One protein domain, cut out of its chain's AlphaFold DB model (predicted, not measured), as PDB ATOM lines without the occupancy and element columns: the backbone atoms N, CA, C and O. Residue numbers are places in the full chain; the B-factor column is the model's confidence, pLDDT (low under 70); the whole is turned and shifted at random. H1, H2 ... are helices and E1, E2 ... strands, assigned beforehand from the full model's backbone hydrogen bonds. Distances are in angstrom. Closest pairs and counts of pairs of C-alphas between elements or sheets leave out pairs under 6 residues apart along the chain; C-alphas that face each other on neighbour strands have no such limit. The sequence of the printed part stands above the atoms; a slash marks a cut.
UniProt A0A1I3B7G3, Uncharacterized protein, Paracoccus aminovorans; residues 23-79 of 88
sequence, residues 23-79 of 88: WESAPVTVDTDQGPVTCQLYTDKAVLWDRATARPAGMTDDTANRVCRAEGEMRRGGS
ATOM      1  N   TRP A  23     214.945 211.395 178.445       85.94
ATOM      2  CA  TRP A  23     214.922 210.618 179.689       85.94
ATOM      3  C   TRP A  23     214.866 209.110 179.442       85.94
ATOM      4  O   TRP A  23     215.047 208.333 180.372       85.94
ATOM      5  N   GLU A  24     214.616 208.729 178.192       90.00
ATOM      6  CA  GLU A  24     214.396 207.379 177.705       90.00
ATOM      7  C   GLU A  24     215.361 207.093 176.543       90.00
ATOM      8  O   GLU A  24     215.577 207.940 175.672       90.00
ATOM      9  N   SER A  25     215.951 205.899 176.521       90.19
ATOM     10  CA  SER A  25     216.756 205.408 175.403       90.19
ATOM     11  C   SER A  25     215.888 205.085 174.182       90.19
ATOM     12  O   SER A  25     214.671 204.945 174.278       90.19
ATOM     13  N   ALA A  26     216.512 204.840 173.027       92.75
ATOM     14  CA  ALA A  26     215.844 204.037 172.003       92.75
ATOM     15  C   ALA A  26     215.521 202.631 172.567       92.75
ATOM     16  O   ALA A  26     216.266 202.162 173.439       92.75
ATOM     17  N   PRO A  27     214.462 201.947 172.091       95.31
ATOM     18  CA  PRO A  27     214.137 200.599 172.545       95.31
ATOM     19  C   PRO A  27     215.317 199.638 172.372       95.31
ATOM     20  O   PRO A  27     215.929 199.567 171.305       95.31
ATOM     21  N   VAL A  28     215.625 198.890 173.426       96.44
ATOM     22  CA  VAL A  28     216.717 197.913 173.460       96.44
ATOM     23  C   VAL A  28     216.124 196.516 173.442       96.44
ATOM     24  O   VAL A  28     215.207 196.247 174.202       96.44
ATOM     25  N   THR A  29     216.644 195.612 172.618       98.06
ATOM     26  CA  THR A  29     216.256 194.195 172.688       98.06
ATOM     27  C   THR A  29     217.331 193.413 173.424       98.06
ATOM     28  O   THR A  29     218.506 193.523 173.083       98.06
ATOM     29  N   VAL A  30     216.918 192.654 174.437       97.75
ATOM     30  CA  VAL A  30     217.769 191.759 175.223       97.75
ATOM     31  C   VAL A  30     217.303 190.334 174.974       97.75
ATOM     32  O   VAL A  30     216.141 190.001 175.227       97.75
ATOM     33  N   ASP A  31     218.201 189.494 174.473       97.50
ATOM     34  CA  ASP A  31     217.914 188.082 174.254       97.50
ATOM     35  C   ASP A  31     218.010 187.306 175.571       97.50
ATOM     36  O   ASP A  31     218.955 187.462 176.345       97.50
ATOM     37  N   THR A  32     217.008 186.465 175.830       96.38
ATOM     38  CA  THR A  32     216.943 185.589 177.007       96.38
ATOM     39  C   THR A  32     216.577 184.171 176.579       96.38
ATOM     40  O   THR A  32     216.014 183.973 175.501       96.38
ATOM     41  N   ASP A  33     216.794 183.188 177.453       95.69
ATOM     42  CA  ASP A  33     216.438 181.785 177.187       95.69
ATOM     43  C   ASP A  33     214.935 181.570 176.928       95.69
ATOM     44  O   ASP A  33     214.537 180.603 176.281       95.69
ATOM     45  N   GLN A  34     214.080 182.469 177.425       93.81
ATOM     46  CA  GLN A  34     212.628 182.408 177.227       93.81
ATOM     47  C   GLN A  34     212.153 183.199 175.995       93.81
ATOM     48  O   GLN A  34     210.951 183.244 175.724       93.81
ATOM     49  N   GLY A  35     213.077 183.826 175.262       96.94
ATOM     50  CA  GLY A  35     212.813 184.690 174.114       96.94
ATOM     51  C   GLY A  35     213.223 186.153 174.341       96.94
ATOM     52  O   GLY A  35     213.651 186.523 175.438       96.94
ATOM     53  N   PRO A  36     213.104 187.000 173.308       97.94
ATOM     54  CA  PRO A  36     213.560 188.386 173.361       97.94
ATOM     55  C   PRO A  36     212.669 189.255 174.257       97.94
ATOM     56  O   PRO A  36     211.440 189.133 174.245       97.94
ATOM     57  N   VAL A  37     213.287 190.180 174.993       98.62
ATOM     58  CA  VAL A  37     212.618 191.223 175.784       98.62
ATOM     59  C   VAL A  37     212.981 192.586 175.205       98.62
ATOM     60  O   VAL A  37     214.158 192.913 175.079       98.62
ATOM     61  N   THR A  38     211.981 193.401 174.864       98.50
ATOM     62  CA  THR A  38     212.210 194.797 174.470       98.50
ATOM     63  C   THR A  38     212.102 195.686 175.700       98.50
ATOM     64  O   THR A  38     211.065 195.717 176.361       98.50
ATOM     65  N   CYS A  39     213.169 196.416 175.992       98.19
ATOM     66  CA  CYS A  39     213.340 197.270 177.151       98.19
ATOM     67  C   CYS A  39     213.312 198.747 176.767       98.19
ATOM     68  O   CYS A  39     213.993 199.180 175.833       98.19
ATOM     69  N   GLN A  40     212.564 199.518 177.549       97.75
ATOM     70  CA  GLN A  40     212.724 200.958 177.645       97.75
ATOM     71  C   GLN A  40     213.653 201.240 178.822       97.75
ATOM     72  O   GLN A  40     213.281 200.978 179.969       97.75
ATOM     73  N   LEU A  41     214.855 201.736 178.531       96.62
ATOM     74  CA  LEU A  41     215.811 202.133 179.560       96.62
ATOM     75  C   LEU A  41     215.700 203.637 179.795       96.62
ATOM     76  O   LEU A  41     215.482 204.404 178.854       96.62
ATOM     77  N   TYR A  42     215.839 204.037 181.047       93.50
ATOM     78  CA  TYR A  42     215.926 205.415 181.486       93.50
ATOM     79  C   TYR A  42     217.394 205.807 181.681       93.50
ATOM     80  O   TYR A  42     218.323 205.084 181.313       93.50
ATOM     81  N   THR A  43     217.619 207.002 182.218       90.38
ATOM     82  CA  THR A  43     218.965 207.485 182.530       90.38
ATOM     83  C   THR A  43     219.686 206.558 183.516       90.38
ATOM     84  O   THR A  43     219.069 205.829 184.295       90.38
ATOM     85  N   ASP A  44     221.015 206.633 183.540       89.19
ATOM     86  CA  ASP A  44     221.871 205.892 184.474       89.19
ATOM     87  C   ASP A  44     221.501 206.111 185.957       89.19
ATOM     88  O   ASP A  44     221.676 205.227 186.796       89.19
ATOM     89  N   LYS A  45     220.926 207.269 186.285       89.19
ATOM     90  CA  LYS A  45     220.427 207.626 187.622       89.19
ATOM     91  C   LYS A  45     219.020 207.101 187.923       89.19
ATOM     92  O   LYS A  45     218.567 207.226 189.058       89.19
ATOM     93  N   ALA A  46     218.329 206.543 186.933       92.25
ATOM     94  CA  ALA A  46     216.922 206.158 187.006       92.25
ATOM     95  C   ALA A  46     216.665 204.699 186.594       92.25
ATOM     96  O   ALA A  46     215.532 204.356 186.278       92.25
ATOM     97  N   VAL A  47     217.673 203.820 186.677       94.94
ATOM     98  CA  VAL A  47     217.565 202.390 186.309       94.94
ATOM     99  C   VAL A  47     216.379 201.685 186.973       94.94
ATOM    100  O   VAL A  47     215.778 200.796 186.387       94.94
ATOM    101  N   LEU A  48     215.955 202.095 188.175       95.38
ATOM    102  CA  LEU A  48     214.769 201.527 188.829       95.38
ATOM    103  C   LEU A  48     213.477 201.662 187.991       95.38
ATOM    104  O   LEU A  48     212.537 200.898 188.206       95.38
ATOM    105  N   TRP A  49     213.424 202.625 187.072       95.44
ATOM    106  CA  TRP A  49     212.296 202.864 186.170       95.44
ATOM    107  C   TRP A  49     212.370 202.046 184.875       95.44
ATOM    108  O   TRP A  49     211.381 202.005 184.141       95.44
ATOM    109  N   ASP A  50     213.487 201.360 184.611       97.56
ATOM    110  CA  ASP A  50     213.650 200.515 183.428       97.56
ATOM    111  C   ASP A  50     212.593 199.416 183.399       97.56
ATOM    112  O   ASP A  50     212.349 198.704 184.385       97.56
ATOM    113  N   ARG A  51     211.955 199.268 182.240       97.81
ATOM    114  CA  ARG A  51     210.791 198.396 182.083       97.81
ATOM    115  C   ARG A  51     210.744 197.738 180.718       97.81
ATOM    116  O   ARG A  51     211.215 198.290 179.726       97.81
ATOM    117  N   ALA A  52     210.105 196.579 180.666       98.31
ATOM    118  CA  ALA A  52     209.794 195.913 179.418       98.31
ATOM    119  C   ALA A  52     208.600 196.592 178.733       98.31
ATOM    120  O   ALA A  52     207.572 196.861 179.355       98.31
ATOM    121  N   THR A  53     208.733 196.849 177.436       98.06
ATOM    122  CA  THR A  53     207.645 197.284 176.546       98.06
ATOM    123  C   THR A  53     207.102 196.126 175.713       98.06
ATOM    124  O   THR A  53     205.954 196.175 175.276       98.06
ATOM    125  N   ALA A  54     207.890 195.059 175.547       98.44
ATOM    126  CA  ALA A  54     207.450 193.785 174.993       98.44
ATOM    127  C   ALA A  54     208.185 192.620 175.668       98.44
ATOM    128  O   ALA A  54     209.355 192.736 176.038       98.44
ATOM    129  N   ARG A  55     207.496 191.485 175.815       98.44
ATOM    130  CA  ARG A  55     208.042 190.253 176.394       98.44
ATOM    131  C   ARG A  55     207.369 189.009 175.807       98.44
ATOM    132  O   ARG A  55     206.247 189.114 175.301       98.44
ATOM    133  N   PRO A  56     207.981 187.821 175.941       98.19
ATOM    134  CA  PRO A  56     207.335 186.561 175.602       98.19
ATOM    135  C   PRO A  56     206.077 186.320 176.451       98.19
ATOM    136  O   PRO A  56     206.020 186.685 177.630       98.19
ATOM    137  N   ALA A  57     205.075 185.649 175.872       96.81
ATOM    138  CA  ALA A  57     203.776 185.432 176.520       96.81
ATOM    139  C   ALA A  57     203.877 184.688 177.868       96.81
ATOM    140  O   ALA A  57     203.121 184.989 178.789       96.81
ATOM    141  N   GLY A  58     204.827 183.754 177.995       96.56
ATOM    142  CA  GLY A  58     205.047 182.964 179.212       96.56
ATOM    143  C   GLY A  58     205.905 183.636 180.292       96.56
ATOM    144  O   GLY A  58     206.053 183.079 181.376       96.56
ATOM    145  N   MET A  59     206.486 184.806 180.023       97.88
ATOM    146  CA  MET A  59     207.309 185.544 180.989       97.88
ATOM    147  C   MET A  59     206.433 186.519 181.777       97.88
ATOM    148  O   MET A  59     205.567 187.137 181.186       97.88
ATOM    149  N   THR A  60     206.630 186.719 183.081       98.31
ATOM    150  CA  THR A  60     205.858 187.740 183.823       98.31
ATOM    151  C   THR A  60     206.408 189.150 183.589       98.31
ATOM    152  O   THR A  60     207.593 189.307 183.297       98.31
ATOM    153  N   ASP A  61     205.580 190.185 183.777       97.88
ATOM    154  CA  ASP A  61     206.034 191.587 183.684       97.88
ATOM    155  C   ASP A  61     207.182 191.868 184.655       97.88
ATOM    156  O   ASP A  61     208.184 192.470 184.291       97.88
ATOM    157  N   ASP A  62     207.068 191.375 185.887       98.25
ATOM    158  CA  ASP A  62     208.100 191.526 186.910       98.25
ATOM    159  C   ASP A  62     209.431 190.874 186.494       98.25
ATOM    160  O   ASP A  62     210.497 191.472 186.651       98.25
ATOM    161  N   THR A  63     209.380 189.690 185.874       98.38
ATOM    162  CA  THR A  63     210.580 189.027 185.343       98.38
ATOM    163  C   THR A  63     211.198 189.811 184.192       98.38
ATOM    164  O   THR A  63     212.401 190.064 184.215       98.38
ATOM    165  N   ALA A  64     210.394 190.271 183.233       98.44
ATOM    166  CA  ALA A  64     210.881 191.073 182.114       98.44
ATOM    167  C   ALA A  64     211.463 192.423 182.583       98.44
ATOM    168  O   ALA A  64     212.528 192.840 182.136       98.44
ATOM    169  N   ASN A  65     210.833 193.070 183.566       98.50
ATOM    170  CA  ASN A  65     211.333 194.309 184.163       98.50
ATOM    171  C   ASN A  65     212.642 194.097 184.934       98.50
ATOM    172  O   ASN A  65     213.451 195.018 185.014       98.50
ATOM    173  N   ARG A  66     212.880 192.914 185.517       98.44
ATOM    174  CA  ARG A  66     214.195 192.588 186.093       98.44
ATOM    175  C   ARG A  66     215.272 192.463 185.021       98.44
ATOM    176  O   ARG A  66     216.372 192.946 185.257       98.44
ATOM    177  N   VAL A  67     214.961 191.871 183.865       98.50
ATOM    178  CA  VAL A  67     215.889 191.808 182.719       98.50
ATOM    179  C   VAL A  67     216.266 193.220 182.269       98.50
ATOM    180  O   VAL A  67     217.448 193.530 182.166       98.50
ATOM    181  N   CYS A  68     215.281 194.103 182.092       98.31
ATOM    182  CA  CYS A  68     215.543 195.479 181.670       98.31
ATOM    183  C   CYS A  68     216.348 196.279 182.698       98.31
ATOM    184  O   CYS A  68     217.289 196.970 182.322       98.31
ATOM    185  N   ARG A  69     216.049 196.123 183.994       98.06
ATOM    186  CA  ARG A  69     216.854 196.729 185.064       98.06
ATOM    187  C   ARG A  69     218.284 196.201 185.072       98.06
ATOM    188  O   ARG A  69     219.210 196.988 185.198       98.06
ATOM    189  N   ALA A  70     218.482 194.894 184.899       97.81
ATOM    190  CA  ALA A  70     219.819 194.311 184.814       97.81
ATOM    191  C   ALA A  70     220.613 194.865 183.617       97.81
ATOM    192  O   ALA A  70     221.794 195.168 183.758       97.81
ATOM    193  N   GLU A  71     219.970 195.067 182.467       97.19
ATOM    194  CA  GLU A  71     220.598 195.713 181.307       97.19
ATOM    195  C   GLU A  71     220.978 197.176 181.601       97.19
ATOM    196  O   GLU A  71     222.090 197.604 181.283       97.19
ATOM    197  N   GLY A  72     220.099 197.941 182.257       96.12
ATOM    198  CA  GLY A  72     220.397 199.304 182.706       96.12
ATOM    199  C   GLY A  72     221.576 199.371 183.679       96.12
ATOM    200  O   GLY A  72     222.471 200.201 183.522       96.12
ATOM    201  N   GLU A  73     221.630 198.448 184.643       96.06
ATOM    202  CA  GLU A  73     222.748 198.273 185.579       96.06
ATOM    203  C   GLU A  73     224.073 197.983 184.853       96.06
ATOM    204  O   GLU A  73     225.093 198.625 185.124       96.06
ATOM    205  N   MET A  74     224.059 197.059 183.888       93.44
ATOM    206  CA  MET A  74     225.233 196.707 183.081       93.44
ATOM    207  C   MET A  74     225.754 197.911 182.295       93.44
ATOM    208  O   MET A  74     226.956 198.189 182.290       93.44
ATOM    209  N   ARG A  75     224.852 198.669 181.666       91.31
ATOM    210  CA  ARG A  75     225.213 199.877 180.917       91.31
ATOM    211  C   ARG A  75     225.724 200.979 181.822       91.31
ATOM    212  O   ARG A  75     226.685 201.634 181.437       91.31
ATOM    213  N   ARG A  76     225.162 201.134 183.025       88.69
ATOM    214  CA  ARG A  76     225.666 202.075 184.035       88.69
ATOM    215  C   ARG A  76     227.098 201.749 184.469       88.69
ATOM    216  O   ARG A  76     227.905 202.650 184.678       88.69
ATOM    217  N   GLY A  77     227.430 200.465 184.596       77.44
ATOM    218  CA  GLY A  77     228.800 200.016 184.869       77.44
ATOM    219  C   GLY A  77     229.757 200.194 183.682       77.44
ATOM    220  O   GLY A  77     230.955 200.375 183.886       77.44
ATOM    221  N   GLY A  78     229.235 200.170 182.449       62.84
ATOM    222  CA  GLY A  78     229.982 200.398 181.204       62.84
ATOM    223  C   GLY A  78     230.024 201.857 180.726       62.84
ATOM    224  O   GLY A  78     230.774 202.182 179.804       62.84
ATOM    225  N   SER A  79     229.244 202.754 181.332       54.69
ATOM    226  CA  SER A  79     229.119 204.156 180.938       54.69
ATOM    227  C   SER A  79     230.212 205.020 181.566       54.69
ATOM    228  O   SER A  79     229.956 205.866 182.418       54.69
TER     229      SER A  79
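What this domain is: This is residues 23 to 79 of the 88 residues of an uncharacterized protein of Paracoccus aminovorans (UniProt A0A1I3B7G3). What does this model look like? A small, short-stranded sheet of three strands, E1, E2 and E3, has one long helix, H1, laid slantwise over one face, and the last turns of H1 run on past the sheet. How is it put together along the chain? The printed part has 57 residues with three named strands and then one named helix, a mixed class in two layers, helix over sheet; the sheet's order is E1, E2, E3, antiparallel throughout. How is the whole shaped? It is compact, with a radius of gyration of the C-alphas of 10.4 A, and elongated in outline, spanning 31 by 18 by 18 A.

Where its parts are: Where are the strands of the sheet? E2 is residues 37 to 40, 9.9 A from first to last C-alpha; E1 is residues 28 to 30, 6.5 A, beginning at C-alpha 28 (216.717, 197.913, 173.460); E3 is residues 51 to 54, 9.1 A. Where is the helix? H1 is residues 61 to 78, 25.6 A long, from C-alpha 61 at (206.034, 191.587, 183.684) to C-alpha 78 at (229.982, 200.398, 181.204).

How they stand to each other: How do the strands pair? E1, E2 and E3 form a meander, each strand the antiparallel neighbour of the one before, with E2 as the inner strand. The hairpin of E1 and E2, at 147 degrees between directions, has N 28 and O 39 within hydrogen-bond range at 2.9 A; the hairpin of E2 and E3, at 129 degrees, has N 40 and O 51 at 2.8 A. How does H1 stand to the sheet? It is on the sheet at a height of 8.0 A, slantwise to the strands, at 54 degrees to E3 on the local plane. It lies over E3, with 5 of its C-alphas falling there, and only just over E2, with 3; 2 fall on E1. Which residues come closest? The closest C-alphas of H1 and E3 are those of Asn 65 and Arg 51, 4.6 A apart; those of H1 and E2 are Cys 68 and Cys 39, 5.3 A. What of the helix backbone? In H1 every O i to N i+4 pair is within hydrogen-bond range.

The domain as a whole: How large is it? The two C-alphas farthest apart are those of Gly 58 and Ser 79, at 32.1 A. Is the backbone continuous? The printed part has no cut, and the links E1 to E2, E2 to E3 and E3 to H1 are short. Where is confidence low? The mean pLDDT of the printed part is 94.2, and residues 78 to 79 are under 70.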